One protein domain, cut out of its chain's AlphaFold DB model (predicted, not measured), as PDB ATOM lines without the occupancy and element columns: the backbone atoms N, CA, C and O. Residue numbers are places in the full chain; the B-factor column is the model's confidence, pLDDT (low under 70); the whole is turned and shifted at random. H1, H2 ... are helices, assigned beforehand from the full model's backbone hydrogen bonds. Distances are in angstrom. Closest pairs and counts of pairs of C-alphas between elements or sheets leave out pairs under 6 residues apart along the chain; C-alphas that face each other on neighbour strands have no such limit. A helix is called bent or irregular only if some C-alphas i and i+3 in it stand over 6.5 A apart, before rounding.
ATOM      1  N   GLY A 460       3.224  -8.926  30.718       83.75
ATOM      2  CA  GLY A 460       1.991  -8.473  31.370       83.75
ATOM      3  C   GLY A 460       0.889  -8.043  30.391       83.75
ATOM      4  O   GLY A 460      -0.287  -8.149  30.733       83.75
ATOM      5  N   ILE A 461       1.230  -7.659  29.153       88.69
ATOM      6  CA  ILE A 461       0.249  -7.357  28.093       88.69
ATOM      7  C   ILE A 461      -0.704  -8.527  27.788       88.69
ATOM      8  O   ILE A 461      -1.835  -8.296  27.373       88.69
ATOM      9  N   PHE A 462      -0.299  -9.773  28.053       85.94
ATOM     10  CA  PHE A 462      -1.147 -10.952  27.853       85.94
ATOM     11  C   PHE A 462      -2.089 -11.235  29.046       85.94
ATOM     12  O   PHE A 462      -3.115 -11.895  28.880       85.94
ATOM     13  N   VAL A 463      -1.792 -10.695  30.238       85.81
ATOM     14  CA  VAL A 463      -2.587 -10.878  31.474       85.81
ATOM     15  C   VAL A 463      -3.511  -9.694  31.739       85.81
ATOM     16  O   VAL A 463      -4.711  -9.872  31.965       85.81
ATOM     17  N   SER A 464      -2.957  -8.480  31.717       88.88
ATOM     18  CA  SER A 464      -3.627  -7.257  32.167       88.88
ATOM     19  C   SER A 464      -4.970  -6.976  31.483       88.88
ATOM     20  O   SER A 464      -5.894  -6.597  32.201       88.88
ATOM     21  N   PRO A 465      -5.172  -7.205  30.165       89.69
ATOM     22  CA  PRO A 465      -6.472  -6.977  29.531       89.69
ATOM     23  C   PRO A 465      -7.605  -7.787  30.168       89.69
ATOM     24  O   PRO A 465      -8.711  -7.269  30.308       89.69
ATOM     25  N   LYS A 466      -7.332  -9.026  30.606       88.00
ATOM     26  CA  LYS A 466      -8.333  -9.861  31.276       88.00
ATOM     27  C   LYS A 466      -8.684  -9.303  32.657       88.00
ATOM     28  O   LYS A 466      -9.864  -9.131  32.939       88.00
ATOM     29  N   GLY A 467      -7.684  -8.978  33.478       87.88
ATOM     30  CA  GLY A 467      -7.912  -8.403  34.809       87.88
ATOM     31  C   GLY A 467      -8.655  -7.065  34.745       87.88
ATOM     32  O   GLY A 467      -9.692  -6.901  35.381       87.88
ATOM     33  N   ILE A 468      -8.186  -6.142  33.898       92.12
ATOM     34  CA  ILE A 468      -8.800  -4.816  33.731       92.12
ATOM     35  C   ILE A 468     -10.255  -4.941  33.260       92.12
ATOM     36  O   ILE A 468     -11.107  -4.229  33.781       92.12
ATOM     37  N   LEU A 469     -10.568  -5.843  32.319       92.25
ATOM     38  CA  LEU A 469     -11.937  -6.015  31.817       92.25
ATOM     39  C   LEU A 469     -12.874  -6.707  32.824       92.25
ATOM     40  O   LEU A 469     -14.064  -6.392  32.850       92.25
ATOM     41  N   GLN A 470     -12.362  -7.619  33.659       91.38
ATOM     42  CA  GLN A 470     -13.153  -8.261  34.720       91.38
ATOM     43  C   GLN A 470     -13.574  -7.259  35.807       91.38
ATOM     44  O   GLN A 470     -14.727  -7.293  36.243       91.38
ATOM     45  N   GLU A 471     -12.686  -6.331  36.179       91.12
ATOM     46  CA  GLU A 471     -12.993  -5.270  37.147       91.12
ATOM     47  C   GLU A 471     -13.794  -4.113  36.527       91.12
ATOM     48  O   GLU A 471     -14.784  -3.668  37.106       91.12
ATOM     49  N   SER A 472     -13.427  -3.642  35.323       91.88
ATOM     50  CA  SER A 472     -14.107  -2.508  34.674       91.88
ATOM     51  C   SER A 472     -15.522  -2.839  34.204       91.88
ATOM     52  O   SER A 472     -16.357  -1.940  34.103       91.88
ATOM     53  N   LYS A 473     -15.761  -4.107  33.827       91.44
ATOM     54  CA  LYS A 473     -16.994  -4.621  33.194       91.44
ATOM     55  C   LYS A 473     -17.430  -3.828  31.949       91.44
ATOM     56  O   LYS A 473     -18.563  -3.940  31.492       91.44
ATOM     57  N   SER A 474     -16.521  -3.026  31.391       94.69
ATOM     58  CA  SER A 474     -16.765  -2.074  30.310       94.69
ATOM     59  C   SER A 474     -15.506  -1.899  29.467       94.69
ATOM     60  O   SER A 474     -14.434  -1.557  29.978       94.69
ATOM     61  N   VAL A 475     -15.652  -2.112  28.157       93.75
ATOM     62  CA  VAL A 475     -14.564  -2.001  27.173       93.75
ATOM     63  C   VAL A 475     -14.089  -0.550  27.035       93.75
ATOM     64  O   VAL A 475     -12.893  -0.294  26.987       93.75
ATOM     65  N   GLY A 476     -15.002   0.427  27.044       94.25
ATOM     66  CA  GLY A 476     -14.618   1.844  27.002       94.25
ATOM     67  C   GLY A 476     -13.802   2.260  28.229       94.25
ATOM     68  O   GLY A 476     -12.786   2.943  28.103       94.25
ATOM     69  N   LEU A 477     -14.192   1.785  29.418       92.44
ATOM     70  CA  LEU A 477     -13.479   2.094  30.658       92.44
ATOM     71  C   LEU A 477     -12.112   1.390  30.728       92.44
ATOM     72  O   LEU A 477     -11.169   1.971  31.262       92.44
ATOM     73  N   SER A 478     -11.950   0.199  30.134       93.56
ATOM     74  CA  SER A 478     -10.639  -0.469  30.091       93.56
ATOM     75  C   SER A 478      -9.610   0.316  29.265       93.56
ATOM     76  O   SER A 478      -8.470   0.457  29.710       93.56
ATOM     77  N   PHE A 479      -9.999   0.912  28.131       93.44
ATOM     78  CA  PHE A 479      -9.116   1.800  27.359       93.44
ATOM     79  C   PHE A 479      -8.722   3.069  28.129       93.44
ATOM     80  O   PHE A 479      -7.564   3.484  28.064       93.44
ATOM     81  N   ILE A 480      -9.639   3.653  28.910       94.75
ATOM     82  CA  ILE A 480      -9.333   4.807  29.775       94.75
ATOM     83  C   ILE A 480      -8.301   4.416  30.849       94.75
ATOM     84  O   ILE A 480      -7.336   5.149  31.060       94.75
ATOM     85  N   MET A 481      -8.439   3.241  31.473       92.06
ATOM     86  CA  MET A 481      -7.475   2.740  32.468       92.06
ATOM     87  C   MET A 481      -6.072   2.525  31.867       92.06
ATOM     88  O   MET A 481      -5.074   2.892  32.491       92.06
ATOM     89  N   TRP A 482      -5.978   2.007  30.636       92.88
ATOM     90  CA  TRP A 482      -4.706   1.908  29.901       92.88
ATOM     91  C   TRP A 482      -4.096   3.282  29.581       92.88
ATOM     92  O   TRP A 482      -2.894   3.474  29.753       92.88
ATOM     93  N   ALA A 483      -4.907   4.261  29.168       93.75
ATOM     94  CA  ALA A 483      -4.422   5.615  28.891       93.75
ATOM     95  C   ALA A 483      -3.896   6.317  30.160       93.75
ATOM     96  O   ALA A 483      -2.803   6.885  30.149       93.75
ATOM     97  N   VAL A 484      -4.637   6.234  31.272       94.75
ATOM     98  CA  VAL A 484      -4.256   6.851  32.556       94.75
ATOM     99  C   VAL A 484      -2.984   6.222  33.126       94.75
ATOM    100  O   VAL A 484      -2.093   6.946  33.572       94.75
ATOM    101  N   THR A 485      -2.854   4.892  33.072       91.75
ATOM    102  CA  THR A 485      -1.630   4.209  33.526       91.75
ATOM    103  C   THR A 485      -0.422   4.554  32.654       91.75
ATOM    104  O   THR A 485       0.638   4.851  33.199       91.75
ATOM    105  N   GLY A 486      -0.585   4.637  31.327       92.62
ATOM    106  CA  GLY A 486       0.470   5.098  30.416       92.62
ATOM    107  C   GLY A 486       0.957   6.524  30.712       92.62
ATOM    108  O   GLY A 486       2.164   6.763  30.770       92.62
ATOM    109  N   ILE A 487       0.036   7.461  30.975       95.06
ATOM    110  CA  ILE A 487       0.370   8.842  31.373       95.06
ATOM    111  C   ILE A 487       1.121   8.859  32.713       95.06
ATOM    112  O   ILE A 487       2.141   9.537  32.836       95.06
ATOM    113  N   PHE A 488       0.667   8.087  33.704       94.38
ATOM    114  CA  PHE A 488       1.327   8.003  35.010       94.38
ATOM    115  C   PHE A 488       2.754   7.438  34.904       94.38
ATOM    116  O   PHE A 488       3.687   7.993  35.489       94.38
ATOM    117  N   SER A 489       2.956   6.388  34.099       92.94
ATOM    118  CA  SER A 489       4.286   5.838  33.811       92.94
ATOM    119  C   SER A 489       5.198   6.842  33.097       92.94
ATOM    120  O   SER A 489       6.377   6.931  33.440       92.94
ATOM    121  N   ALA A 490       4.671   7.633  32.155       90.19
ATOM    122  CA  ALA A 490       5.440   8.673  31.469       90.19
ATOM    123  C   ALA A 490       5.899   9.788  32.428       90.19
ATOM    124  O   ALA A 490       7.066  10.177  32.397       90.19
ATOM    125  N   LEU A 491       5.022  10.251  33.328       94.12
ATOM    126  CA  LEU A 491       5.381  11.225  34.368       94.12
ATOM    127  C   LEU A 491       6.459  10.670  35.314       94.12
ATOM    128  O   LEU A 491       7.449  11.347  35.588       94.12
ATOM    129  N   GLY A 492       6.320   9.413  35.751       90.00
ATOM    130  CA  GLY A 492       7.340   8.736  36.556       90.00
ATOM    131  C   GLY A 492       8.697   8.636  35.848       90.00
ATOM    132  O   GLY A 492       9.734   8.870  36.471       90.00
ATOM    133  N   ALA A 493       8.704   8.349  34.542       88.38
ATOM    134  CA  ALA A 493       9.925   8.279  33.741       88.38
ATOM    135  C   ALA A 493      10.651   9.633  33.633       88.38
ATOM    136  O   ALA A 493      11.880   9.661  33.710       88.38
ATOM    137  N   VAL A 494       9.920  10.753  33.530       90.19
ATOM    138  CA  VAL A 494      10.514  12.106  33.555       90.19
ATOM    139  C   VAL A 494      11.199  12.373  34.898       90.19
ATOM    140  O   VAL A 494      12.372  12.743  34.913       90.19
ATOM    141  N   CYS A 495      10.536  12.083  36.022       89.81
ATOM    142  CA  CYS A 495      11.136  12.233  37.354       89.81
ATOM    143  C   CYS A 495      12.413  11.384  37.521       89.81
ATOM    144  O   CYS A 495      13.400  11.846  38.096       89.81
ATOM    145  N   TYR A 496      12.435  10.156  36.988       84.25
ATOM    146  CA  TYR A 496      13.642   9.319  36.987       84.25
ATOM    147  C   TYR A 496      14.752   9.852  36.063       84.25
ATOM    148  O   TYR A 496      15.928   9.695  36.392       84.25
ATOM    149  N   ALA A 497      14.416  10.510  34.949       87.19
ATOM    150  CA  ALA A 497      15.393  11.139  34.058       87.19
ATOM    151  C   ALA A 497      16.043  12.386  34.691       87.19
ATOM    152  O   ALA A 497      17.264  12.550  34.617       87.19
ATOM    153  N   GLU A 498      15.268  13.227  35.381       89.19
ATOM    154  CA  GLU A 498      15.801  14.344  36.178       89.19
ATOM    155  C   GLU A 498      16.704  13.837  37.315       89.19
ATOM    156  O   GLU A 498      17.811  14.340  37.528       89.19
ATOM    157  N   LEU A 499      16.295  12.768  38.004       81.44
ATOM    158  CA  LEU A 499      17.085  12.165  39.081       81.44
ATOM    159  C   LEU A 499      18.393  11.525  38.572       81.44
ATOM    160  O   LEU A 499      19.442  11.660  39.202       81.44
ATOM    161  N   GLY A 500      18.351  10.864  37.411       80.75
ATOM    162  CA  GLY A 500      19.522  10.251  36.776       80.75
ATOM    163  C   GLY A 500      20.504  11.256  36.162       80.75
ATOM    164  O   GLY A 500      21.697  10.967  36.069       80.75
ATOM    165  N   THR A 501      20.036  12.445  35.771       82.94
ATOM    166  CA  THR A 501      20.894  13.524  35.242       82.94
ATOM    167  C   THR A 501      21.476  14.420  36.338       82.94
ATOM    168  O   THR A 501      22.585  14.928  36.173       82.94
ATOM    169  N   THR A 502      20.788  14.578  37.473       81.50
ATOM    170  CA  THR A 502      21.283  15.362  38.622       81.50
ATOM    171  C   THR A 502      22.346  14.641  39.455       81.50
ATOM    172  O   THR A 502      23.223  15.306  40.010       81.50
ATOM    173  N   ILE A 503      22.323  13.303  39.530       76.19
ATOM    174  CA  ILE A 503      23.301  12.504  40.297       76.19
ATOM    175  C   ILE A 503      24.006  11.493  39.367       76.19
ATOM    176  O   ILE A 503      23.692  10.302  39.374       76.19
ATOM    177  N   PRO A 504      24.988  11.935  38.556       69.50
ATOM    178  CA  PRO A 504      25.738  11.041  37.678       69.50
ATOM    179  C   PRO A 504      26.694  10.144  38.482       69.50
ATOM    180  O   PRO A 504      27.735  10.592  38.968       69.50
ATOM    181  N   GLY A 505      26.368   8.854  38.592       63.41
ATOM    182  CA  GLY A 505      27.227   7.853  39.225       63.41
ATOM    183  C   GLY A 505      26.881   6.410  38.830       63.41
ATOM    184  O   GLY A 505      25.731   6.123  38.486       63.41
ATOM    185  N   PRO A 506      27.850   5.475  38.879       57.62
ATOM    186  CA  PRO A 506      27.576   4.055  38.672       57.62
ATOM    187  C   PRO A 506      26.631   3.524  39.764       57.62
ATOM    188  O   PRO A 506      26.716   3.942  40.918       57.62
ATOM    189  N   GLY A 507      25.723   2.615  39.395       61.75
ATOM    190  CA  GLY A 507      24.706   2.042  40.292       61.75
ATOM    191  C   GLY A 507      23.280   2.587  40.113       61.75
ATOM    192  O   GLY A 507      22.357   2.049  40.716       61.75
ATOM    193  N   ALA A 508      23.069   3.594  39.257       64.19
ATOM    194  CA  ALA A 508      21.739   4.110  38.901       64.19
ATOM    195  C   ALA A 508      20.851   4.419  40.133       64.19
ATOM    196  O   ALA A 508      21.256   5.180  41.007       64.19
ATOM    197  N   SER A 509      19.645   3.848  40.230       58.00
ATOM    198  CA  SER A 509      18.700   4.135  41.318       58.00
ATOM    199  C   SER A 509      19.275   3.868  42.715       58.00
ATOM    200  O   SER A 509      19.063   4.673  43.624       58.00
ATOM    201  N   THR A 510      20.040   2.786  42.903       56.41
ATOM    202  CA  THR A 510      20.601   2.440  44.220       56.41
ATOM    203  C   THR A 510      21.660   3.446  44.662       56.41
ATOM    204  O   THR A 510      21.693   3.804  45.840       56.41
ATOM    205  N   SER A 511      22.467   3.981  43.736       57.50
ATOM    206  CA  SER A 511      23.494   4.979  44.061       57.50
ATOM    207  C   SER A 511      22.880   6.295  44.551       57.50
ATOM    208  O   SER A 511      23.407   6.901  45.486       57.50
ATOM    209  N   THR A 512      21.719   6.682  44.014       61.31
ATOM    210  CA  THR A 512      20.952   7.843  44.483       61.31
ATOM    211  C   THR A 512      20.381   7.638  45.887       61.31
ATOM    212  O   THR A 512      20.580   8.495  46.753       61.31
ATOM    213  N   TYR A 513      19.735   6.498  46.167       63.84
ATOM    214  CA  TYR A 513      19.242   6.202  47.523       63.84
ATOM    215  C   TYR A 513      20.385   6.174  48.551       63.84
ATOM    216  O   TYR A 513      20.257   6.779  49.617       63.84
ATOM    217  N   CYS A 514      21.529   5.573  48.204       59.97
ATOM    218  CA  CYS A 514      22.741   5.553  49.032       59.97
ATOM    219  C   CYS A 514      23.383   6.928  49.276       59.97
ATOM    220  O   CYS A 514      24.197   7.053  50.190       59.97
ATOM    221  N   ARG A 515      23.070   7.948  48.464       60.91
ATOM    222  CA  ARG A 515      23.688   9.281  48.562       60.91
ATOM    223  C   ARG A 515      22.799  10.317  49.248       60.91
ATOM    224  O   ARG A 515      23.331  11.240  49.859       60.91
ATOM    225  N   SER A 516      21.479  10.158  49.164       63.47
ATOM    226  CA  SER A 516      20.508  11.096  49.746       63.47
ATOM    227  C   SER A 516      19.988  10.689  51.133       63.47
ATOM    228  O   SER A 516      19.410  11.528  51.818       63.47
ATOM    229  N   TRP A 517      20.175   9.433  51.562       58.72
ATOM    230  CA  TRP A 517      19.666   8.915  52.842       58.72
ATOM    231  C   TRP A 517      20.765   8.251  53.690       58.72
ATOM    232  O   TRP A 517      21.776   7.777  53.179       58.72
ATOM    233  N   ALA A 518      20.556   8.222  55.010       56.84
ATOM    234  CA  ALA A 518      21.478   7.633  55.985       56.84
ATOM    235  C   ALA A 518      21.692   6.116  55.752       56.84
ATOM    236  O   ALA A 518      20.762   5.443  55.302       56.84
ATOM    237  N   PRO A 519      22.867   5.544  56.103       60.22
ATOM    238  CA  PRO A 519      23.333   4.241  55.600       60.22
ATOM    239  C   PRO A 519      22.445   3.020  55.890       60.22
ATOM    240  O   PRO A 519      22.605   1.998  55.230       60.22
ATOM    241  N   CYS A 520      21.492   3.102  56.823       57.00
ATOM    242  CA  CYS A 520      20.544   2.016  57.084       57.00
ATOM    243  C   CYS A 520      19.391   1.953  56.062       57.00
ATOM    244  O   CYS A 520      18.878   0.870  55.795       57.00
ATOM    245  N   GLN A 521      18.972   3.087  55.484       63.97
ATOM    246  CA  GLN A 521      17.807   3.159  54.586       63.97
ATOM    247  C   GLN A 521      17.994   2.369  53.269       63.97
ATOM    248  O   GLN A 521      17.080   1.631  52.891       63.97
ATOM    249  N   PRO A 522      19.151   2.453  52.572       64.62
ATOM    250  CA  PRO A 522      19.332   1.800  51.276       64.62
ATOM    251  C   PRO A 522      19.267   0.273  51.333       64.62
ATOM    252  O   PRO A 522      18.865  -0.339  50.348       64.62
ATOM    253  N   PHE A 523      19.608  -0.343  52.471       69.38
ATOM    254  CA  PHE A 523      19.495  -1.791  52.666       69.38
ATOM    255  C   PHE A 523      18.042  -2.271  52.521       69.38
ATOM    256  O   PHE A 523      17.782  -3.234  51.802       69.38
ATOM    257  N   TRP A 524      17.084  -1.550  53.114       71.06
ATOM    258  CA  TRP A 524      15.655  -1.851  52.973       71.06
ATOM    259  C   TRP A 524      15.167  -1.632  51.539       71.06
ATOM    260  O   TRP A 524      14.487  -2.495  50.986       71.06
ATOM    261  N   CYS A 525      15.552  -0.521  50.901       69.69
ATOM    262  CA  CYS A 525      15.194  -0.248  49.505       69.69
ATOM    263  C   CYS A 525      15.747  -1.320  48.548       69.69
ATOM    264  O   CYS A 525      15.026  -1.795  47.669       69.69
ATOM    265  N   PHE A 526      17.005  -1.732  48.737       70.81
ATOM    266  CA  PHE A 526      17.646  -2.791  47.960       70.81
ATOM    267  C   PHE A 526      16.976  -4.148  48.200       70.81
ATOM    268  O   PHE A 526      16.598  -4.810  47.235       70.81
ATOM    269  N   GLY A 527      16.754  -4.532  49.462       73.00
ATOM    270  CA  GLY A 527      16.087  -5.783  49.826       73.00
ATOM    271  C   GLY A 527      14.679  -5.892  49.239       73.00
ATOM    272  O   GLY A 527      14.359  -6.890  48.598       73.00
ATOM    273  N   ILE A 528      13.859  -4.846  49.357       77.81
ATOM    274  CA  ILE A 528      12.508  -4.825  48.775       77.81
ATOM    275  C   ILE A 528      12.568  -4.894  47.239       77.81
ATOM    276  O   ILE A 528      11.820  -5.658  46.633       77.81
ATOM    277  N   THR A 529      13.475  -4.153  46.596       71.44
ATOM    278  CA  THR A 529      13.563  -4.129  45.124       71.44
ATOM    279  C   THR A 529      14.060  -5.458  44.547       71.44
ATOM    280  O   THR A 529      13.456  -5.986  43.618       71.44
ATOM    281  N   PHE A 530      15.134  -6.031  45.096       70.44
ATOM    282  CA  PHE A 530      15.737  -7.253  44.551       70.44
ATOM    283  C   PHE A 530      15.066  -8.536  45.052       70.44
ATOM    284  O   PHE A 530      14.820  -9.431  44.246       70.44
ATOM    285  N   VAL A 531      14.741  -8.637  46.346       76.69
ATOM    286  CA  VAL A 531      14.163  -9.863  46.923       76.69
ATOM    287  C   VAL A 531      12.655  -9.916  46.701       76.69
ATOM    288  O   VAL A 531      12.166 -10.916  46.192       76.69
ATOM    289  N   ALA A 532      11.906  -8.857  47.030       80.31
ATOM    290  CA  ALA A 532      10.447  -8.896  46.892       80.31
ATOM    291  C   ALA A 532       9.996  -8.640  45.443       80.31
ATOM    292  O   ALA A 532       9.393  -9.517  44.827       80.31
ATOM    293  N   ILE A 533      10.306  -7.472  44.865       82.44
ATOM    294  CA  ILE A 533       9.810  -7.103  43.524       82.44
ATOM    295  C   ILE A 533      10.416  -8.008  42.436       82.44
ATOM    296  O   ILE A 533       9.687  -8.500  41.571       82.44
ATOM    297  N   GLY A 534      11.727  -8.265  42.503       82.38
ATOM    298  CA  GLY A 534      12.443  -9.176  41.603       82.38
ATOM    299  C   GLY A 534      11.904 -10.610  41.608       82.38
ATOM    300  O   GLY A 534      11.498 -11.111  40.559       82.38
ATOM    301  N   ALA A 535      11.844 -11.267  42.774       86.12
ATOM    302  CA  ALA A 535      11.384 -12.657  42.844       86.12
ATOM    303  C   ALA A 535       9.896 -12.799  42.480       86.12
ATOM    304  O   ALA A 535       9.543 -13.719  41.743       86.12
ATOM    305  N   VAL A 536       9.030 -11.871  42.914       87.94
ATOM    306  CA  VAL A 536       7.596 -11.901  42.557       87.94
ATOM    307  C   VAL A 536       7.382 -11.698  41.053       87.94
ATOM    308  O   VAL A 536       6.549 -12.388  40.467       87.94
ATOM    309  N   SER A 537       8.154 -10.819  40.406       86.50
ATOM    310  CA  SER A 537       8.083 -10.624  38.948       86.50
ATOM    311  C   SER A 537       8.525 -11.874  38.182       86.50
ATOM    312  O   SER A 537       7.853 -12.280  37.234       86.50
ATOM    313  N   ASN A 538       9.606 -12.530  38.615       87.44
ATOM    314  CA  ASN A 538      10.074 -13.774  38.001       87.44
ATOM    315  C   ASN A 538       9.059 -14.911  38.188       87.44
ATOM    316  O   ASN A 538       8.661 -15.529  37.205       87.44
ATOM    317  N   ALA A 539       8.552 -15.120  39.407       89.88
ATOM    318  CA  ALA A 539       7.541 -16.140  39.685       89.88
ATOM    319  C   ALA A 539       6.237 -15.911  38.895       89.88
ATOM    320  O   ALA A 539       5.645 -16.863  38.383       89.88
ATOM    321  N   ALA A 540       5.805 -14.654  38.736       88.38
ATOM    322  CA  ALA A 540       4.663 -14.306  37.892       88.38
ATOM    323  C   ALA A 540       4.914 -14.641  36.410       88.38
ATOM    324  O   ALA A 540       4.013 -15.148  35.740       88.38
ATOM    325  N   ASN A 541       6.135 -14.421  35.909       90.19
ATOM    326  CA  ASN A 541       6.521 -14.778  34.544       90.19
ATOM    327  C   ASN A 541       6.583 -16.305  34.339       90.19
ATOM    328  O   ASN A 541       6.022 -16.789  33.353       90.19
ATOM    329  N   SER A 542       7.169 -17.073  35.267       91.81
ATOM    330  CA  SER A 542       7.211 -18.547  35.196       91.81
ATOM    331  C   SER A 542       5.804 -19.163  35.253       91.81
ATOM    332  O   SER A 542       5.474 -20.026  34.437       91.81
ATOM    333  N   LEU A 543       4.920 -18.660  36.129       90.62
ATOM    334  CA  LEU A 543       3.502 -19.058  36.179       90.62
ATOM    335  C   LEU A 543       2.746 -18.725  34.885       90.62
ATOM    336  O   LEU A 543       1.883 -19.494  34.452       90.62
ATOM    337  N   LEU A 544       3.055 -17.588  34.259       90.50
ATOM    338  CA  LEU A 544       2.421 -17.170  33.013       90.50
ATOM    339  C   LEU A 544       2.869 -18.025  31.822       90.50
ATOM    340  O   LEU A 544       2.026 -18.463  31.036       90.50
ATOM    341  N   PHE A 545       4.170 -18.307  31.723       91.50
ATOM    342  CA  PHE A 545       4.734 -19.231  30.739       91.50
ATOM    343  C   PHE A 545       4.106 -20.621  30.880       91.50
ATOM    344  O   PHE A 545       3.517 -21.127  29.925       91.50
ATOM    345  N   ALA A 546       4.130 -21.192  32.090       92.50
ATOM    346  CA  ALA A 546       3.525 -22.486  32.398       92.50
ATOM    347  C   ALA A 546       2.060 -22.566  31.942       92.50
ATOM    348  O   ALA A 546       1.647 -23.534  31.299       92.50
ATOM    349  N   LYS A 547       1.279 -21.515  32.212       88.62
ATOM    350  CA  LYS A 547      -0.131 -21.435  31.826       88.62
ATOM    351  C   LYS A 547      -0.338 -21.396  30.310       88.62
ATOM    352  O   LYS A 547      -1.234 -22.084  29.819       88.62
ATOM    353  N   TYR A 548       0.471 -20.641  29.562       90.25
ATOM    354  CA  TYR A 548       0.369 -20.612  28.097       90.25
ATOM    355  C   TYR A 548       0.899 -21.882  27.428       90.25
ATOM    356  O   TYR A 548       0.308 -22.313  26.444       90.25
ATOM    357  N   CYS A 549       1.931 -22.528  27.974       91.31
ATOM    358  CA  CYS A 549       2.422 -23.811  27.464       91.31
ATOM    359  C   CYS A 549       1.441 -24.968  27.709       91.31
ATOM    360  O   CYS A 549       1.345 -25.866  26.877       91.31
ATOM    361  N   LEU A 550       0.685 -24.946  28.814       90.50
ATOM    362  CA  LEU A 550      -0.328 -25.967  29.109       90.50
ATOM    363  C   LEU A 550      -1.684 -25.703  28.428       90.50
ATOM    364  O   LEU A 550      -2.430 -26.648  28.188       90.50
ATOM    365  N   SER A 551      -2.021 -24.453  28.089       88.88
ATOM    366  CA  SER A 551      -3.337 -24.115  27.518       88.88
ATOM    367  C   SER A 551      -3.723 -24.882  26.233       88.88
ATOM    368  O   SER A 551      -4.911 -25.176  26.097       88.88
ATOM    369  N   PRO A 552      -2.805 -25.237  25.306       90.88
ATOM    370  CA  PRO A 552      -3.126 -26.065  24.138       90.88
ATOM    371  C   PRO A 552      -3.420 -27.538  24.461       90.88
ATOM    372  O   PRO A 552      -4.006 -28.226  23.633       90.88
ATOM    373  N   LEU A 553      -3.018 -28.033  25.638       89.62
ATOM    374  CA  LEU A 553      -3.240 -29.424  26.057       89.62
ATOM    375  C   LEU A 553      -4.599 -29.623  26.750       89.62
ATOM    376  O   LEU A 553      -5.119 -30.733  26.774       89.62
ATOM    377  N   PHE A 554      -5.188 -28.550  27.290       88.38
ATOM    378  CA  PHE A 554      -6.462 -28.566  28.022       88.38
ATOM    379  C   PHE A 554      -7.534 -27.724  27.308       88.38
ATOM    380  O   PHE A 554      -8.196 -26.878  27.910       88.38
ATOM    381  N   VAL A 555      -7.712 -27.933  26.000       87.31
ATOM    382  CA  VAL A 555      -8.740 -27.225  25.218       87.31
ATOM    383  C   VAL A 555     -10.132 -27.542  25.777       87.31
ATOM    384  O   VAL A 555     -10.571 -28.687  25.765       87.31
ATOM    385  N   GLY A 556     -10.832 -26.519  26.275       85.38
ATOM    386  CA  GLY A 556     -12.171 -26.655  26.861       85.38
ATOM    387  C   GLY A 556     -12.211 -27.073  28.338       85.38
ATOM    388  O   GLY A 556     -13.300 -27.159  28.900       85.38
ATOM    389  N   CYS A 557     -11.067 -27.288  28.996       86.69
ATOM    390  CA  CYS A 557     -10.996 -27.622  30.424       86.69
ATOM    391  C   CYS A 557     -10.120 -26.618  31.198       86.69
ATOM    392  O   CYS A 557      -9.163 -26.074  30.646       86.69
ATOM    393  N   PRO A 558     -10.397 -26.355  32.488       86.31
ATOM    394  CA  PRO A 558      -9.478 -25.584  33.318       86.31
ATOM    395  C   PRO A 558      -8.180 -26.379  33.530       86.31
ATOM    396  O   PRO A 558      -8.213 -27.506  34.019       86.31
ATOM    397  N   VAL A 559      -7.032 -25.784  33.186       88.69
ATOM    398  CA  VAL A 559      -5.711 -26.378  33.461       88.69
ATOM    399  C   VAL A 559      -5.575 -26.617  34.975       88.69
ATOM    400  O   VAL A 559      -5.773 -25.667  35.740       88.69
ATOM    401  N   PRO A 560      -5.211 -27.832  35.437       90.94
ATOM    402  CA  PRO A 560      -5.022 -28.102  36.859       90.94
ATOM    403  C   PRO A 560      -3.966 -27.181  37.479       90.94
ATOM    404  O   PRO A 560      -2.842 -27.059  36.982       90.94
ATOM    405  N   GLU A 561      -4.305 -26.535  38.597       88.44
ATOM    406  CA  GLU A 561      -3.410 -25.539  39.189       88.44
ATOM    407  C   GLU A 561      -2.144 -26.175  39.782       88.44
ATOM    408  O   GLU A 561      -1.063 -25.606  39.659       88.44
ATOM    409  N   LEU A 562      -2.242 -27.397  40.324       88.38
ATOM    410  CA  LEU A 562      -1.082 -28.166  40.787       88.38
ATOM    411  C   LEU A 562      -0.070 -28.401  39.652       88.38
ATOM    412  O   LEU A 562       1.122 -28.181  39.840       88.38
ATOM    413  N   LEU A 563      -0.553 -28.772  38.458       88.94
ATOM    414  CA  LEU A 563       0.283 -28.973  37.270       88.94
ATOM    415  C   LEU A 563       0.910 -27.654  36.798       88.94
ATOM    416  O   LEU A 563       2.091 -27.628  36.474       88.94
ATOM    417  N   THR A 564       0.142 -26.560  36.818       90.31
ATOM    418  CA  THR A 564       0.629 -25.218  36.444       90.31
ATOM    419  C   THR A 564       1.719 -24.722  37.396       90.31
ATOM    420  O   THR A 564       2.712 -24.151  36.956       90.31
ATOM    421  N   ARG A 565       1.561 -24.951  38.707       91.38
ATOM    422  CA  ARG A 565       2.571 -24.605  39.718       91.38
ATOM    423  C   ARG A 565       3.813 -25.491  39.594       91.38
ATOM    424  O   ARG A 565       4.919 -24.973  39.691       91.38
ATOM    425  N   ALA A 566       3.643 -26.787  39.321       90.62
ATOM    426  CA  ALA A 566       4.755 -27.710  39.101       90.62
ATOM    427  C   ALA A 566       5.601 -27.307  37.880       90.62
ATOM    428  O   ALA A 566       6.807 -27.121  38.021       90.62
ATOM    429  N   THR A 567       4.989 -27.075  36.713       89.06
ATOM    430  CA  THR A 567       5.736 -26.647  35.516       89.06
ATOM    431  C   THR A 567       6.342 -25.250  35.660       89.06
ATOM    432  O   THR A 567       7.427 -25.016  35.139       89.06
ATOM    433  N   ALA A 568       5.709 -24.346  36.417       91.19
ATOM    434  CA  ALA A 568       6.298 -23.051  36.768       91.19
ATOM    435  C   ALA A 568       7.492 -23.165  37.731       91.19
ATOM    436  O   ALA A 568       8.387 -22.334  37.671       91.19
ATOM    437  N   SER A 569       7.535 -24.180  38.603       88.75
ATOM    438  CA  SER A 569       8.662 -24.406  39.525       88.75
ATOM    439  C   SER A 569       9.910 -25.007  38.863       88.75
ATOM    440  O   SER A 569      10.953 -25.109  39.503       88.75
ATOM    441  N   CYS A 570       9.824 -25.376  37.582       85.31
ATOM    442  CA  CYS A 570      10.958 -25.819  36.767       85.31
ATOM    443  C   CYS A 570      11.669 -24.663  36.020       85.31
ATOM    444  O   CYS A 570      12.489 -24.946  35.144       85.31
TER     445      CYS A 570
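This is residues 460 to 570 of the 571 residues of an uncharacterized protein of Macrostomum lignano (UniProt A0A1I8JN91). The model is an open, hollow frame: two long helices, H4 and H2, stay apart, with the short helix H3 bridging the gap at one end. At the other end of the frame a short helix folds back on each long one, H1 on the beginning of H2 and H5 on the last part of H4, while residues 552 to 558 stick out as a loop. The printed part has 111 residues with five named helices, in the order H1, H2, H3, H4, H5, and no named strand, and its class is all helix. It is only just loose, close to extended, with a radius of gyration of the C-alphas of 19.5 A, and its outline is flat, spanning 55 by 38 by 19 A.

The longest helix is H4, residues 521 to 550. With its residues 539 to 550 alone it touches H5, residues 561 to 568; the closest C-alphas are those of Ser 542 and Ala 568, 4.9 A apart. The two run opposite ways at a steep tilt of 68 degrees, only just short of about perpendicular. With residues 521 to 526 alone H4 touches H3, residues 508 to 516, where the closest C-alphas, of Cys 514 and Pro 522, are 5.5 A apart. H3 and H4 form a helical hairpin, running opposite ways at a shallow tilt of 24 degrees. H3 only just touches residues 499 to 500 of H2, residues 475 to 502, with 3 pairs of C-alphas within 8 A; the closest, of Gly 500 and Ala 508, are 6.9 A apart. These two run the same way at a steep tilt of 61 degrees. H2 touches H1, residues 464 to 472, with residues 475 to 481 alone; the closest C-alphas, of Leu 469 and Ser 478, are 6.0 A apart, and the helices run opposite ways at a steep tilt of 57 degrees. H2 and H4 are apart, as are H1 and H5. The helix packing is mostly crossed, with 1 of 4 touching pairs at a shallow tilt. In H1, H2, H3 and H5 every O i to N i+4 pair is within hydrogen-bond range; in H4 it is 24 of 26.

H4 measures 42.7 A from C-alpha 521 at (17.807, 3.159, 54.586) to C-alpha 550 at (-0.328, -25.967, 29.109). It is neither bent nor irregular, but only just: C-alphas 530 and 533 are 6.0 A apart. H2 measures 41.4 A, from Val 475 to Thr 502. H3 is 13.0 A long, H1 11.8 A and H5 10.3 A. H1 begins with C-alpha 464 at (-3.627, -7.257, 32.167), and H5 ends with C-alpha 568 at (6.298, -23.051, 36.768).

The two C-alphas farthest apart, those of Ala 518 and Gly 556, are 56.2 A apart. Residues 483 to 495 of H2, residues 530 to 536 of H4 and residues 552 to 558 stand free. The printed part has no cut. The links H1 to H2, H2 to H3 and H3 to H4 are tight, and H4 to H5, with 10 residues, is short. The mean pLDDT of the printed part is 83.0; residues 504 to 523 and residue 525 are under 70.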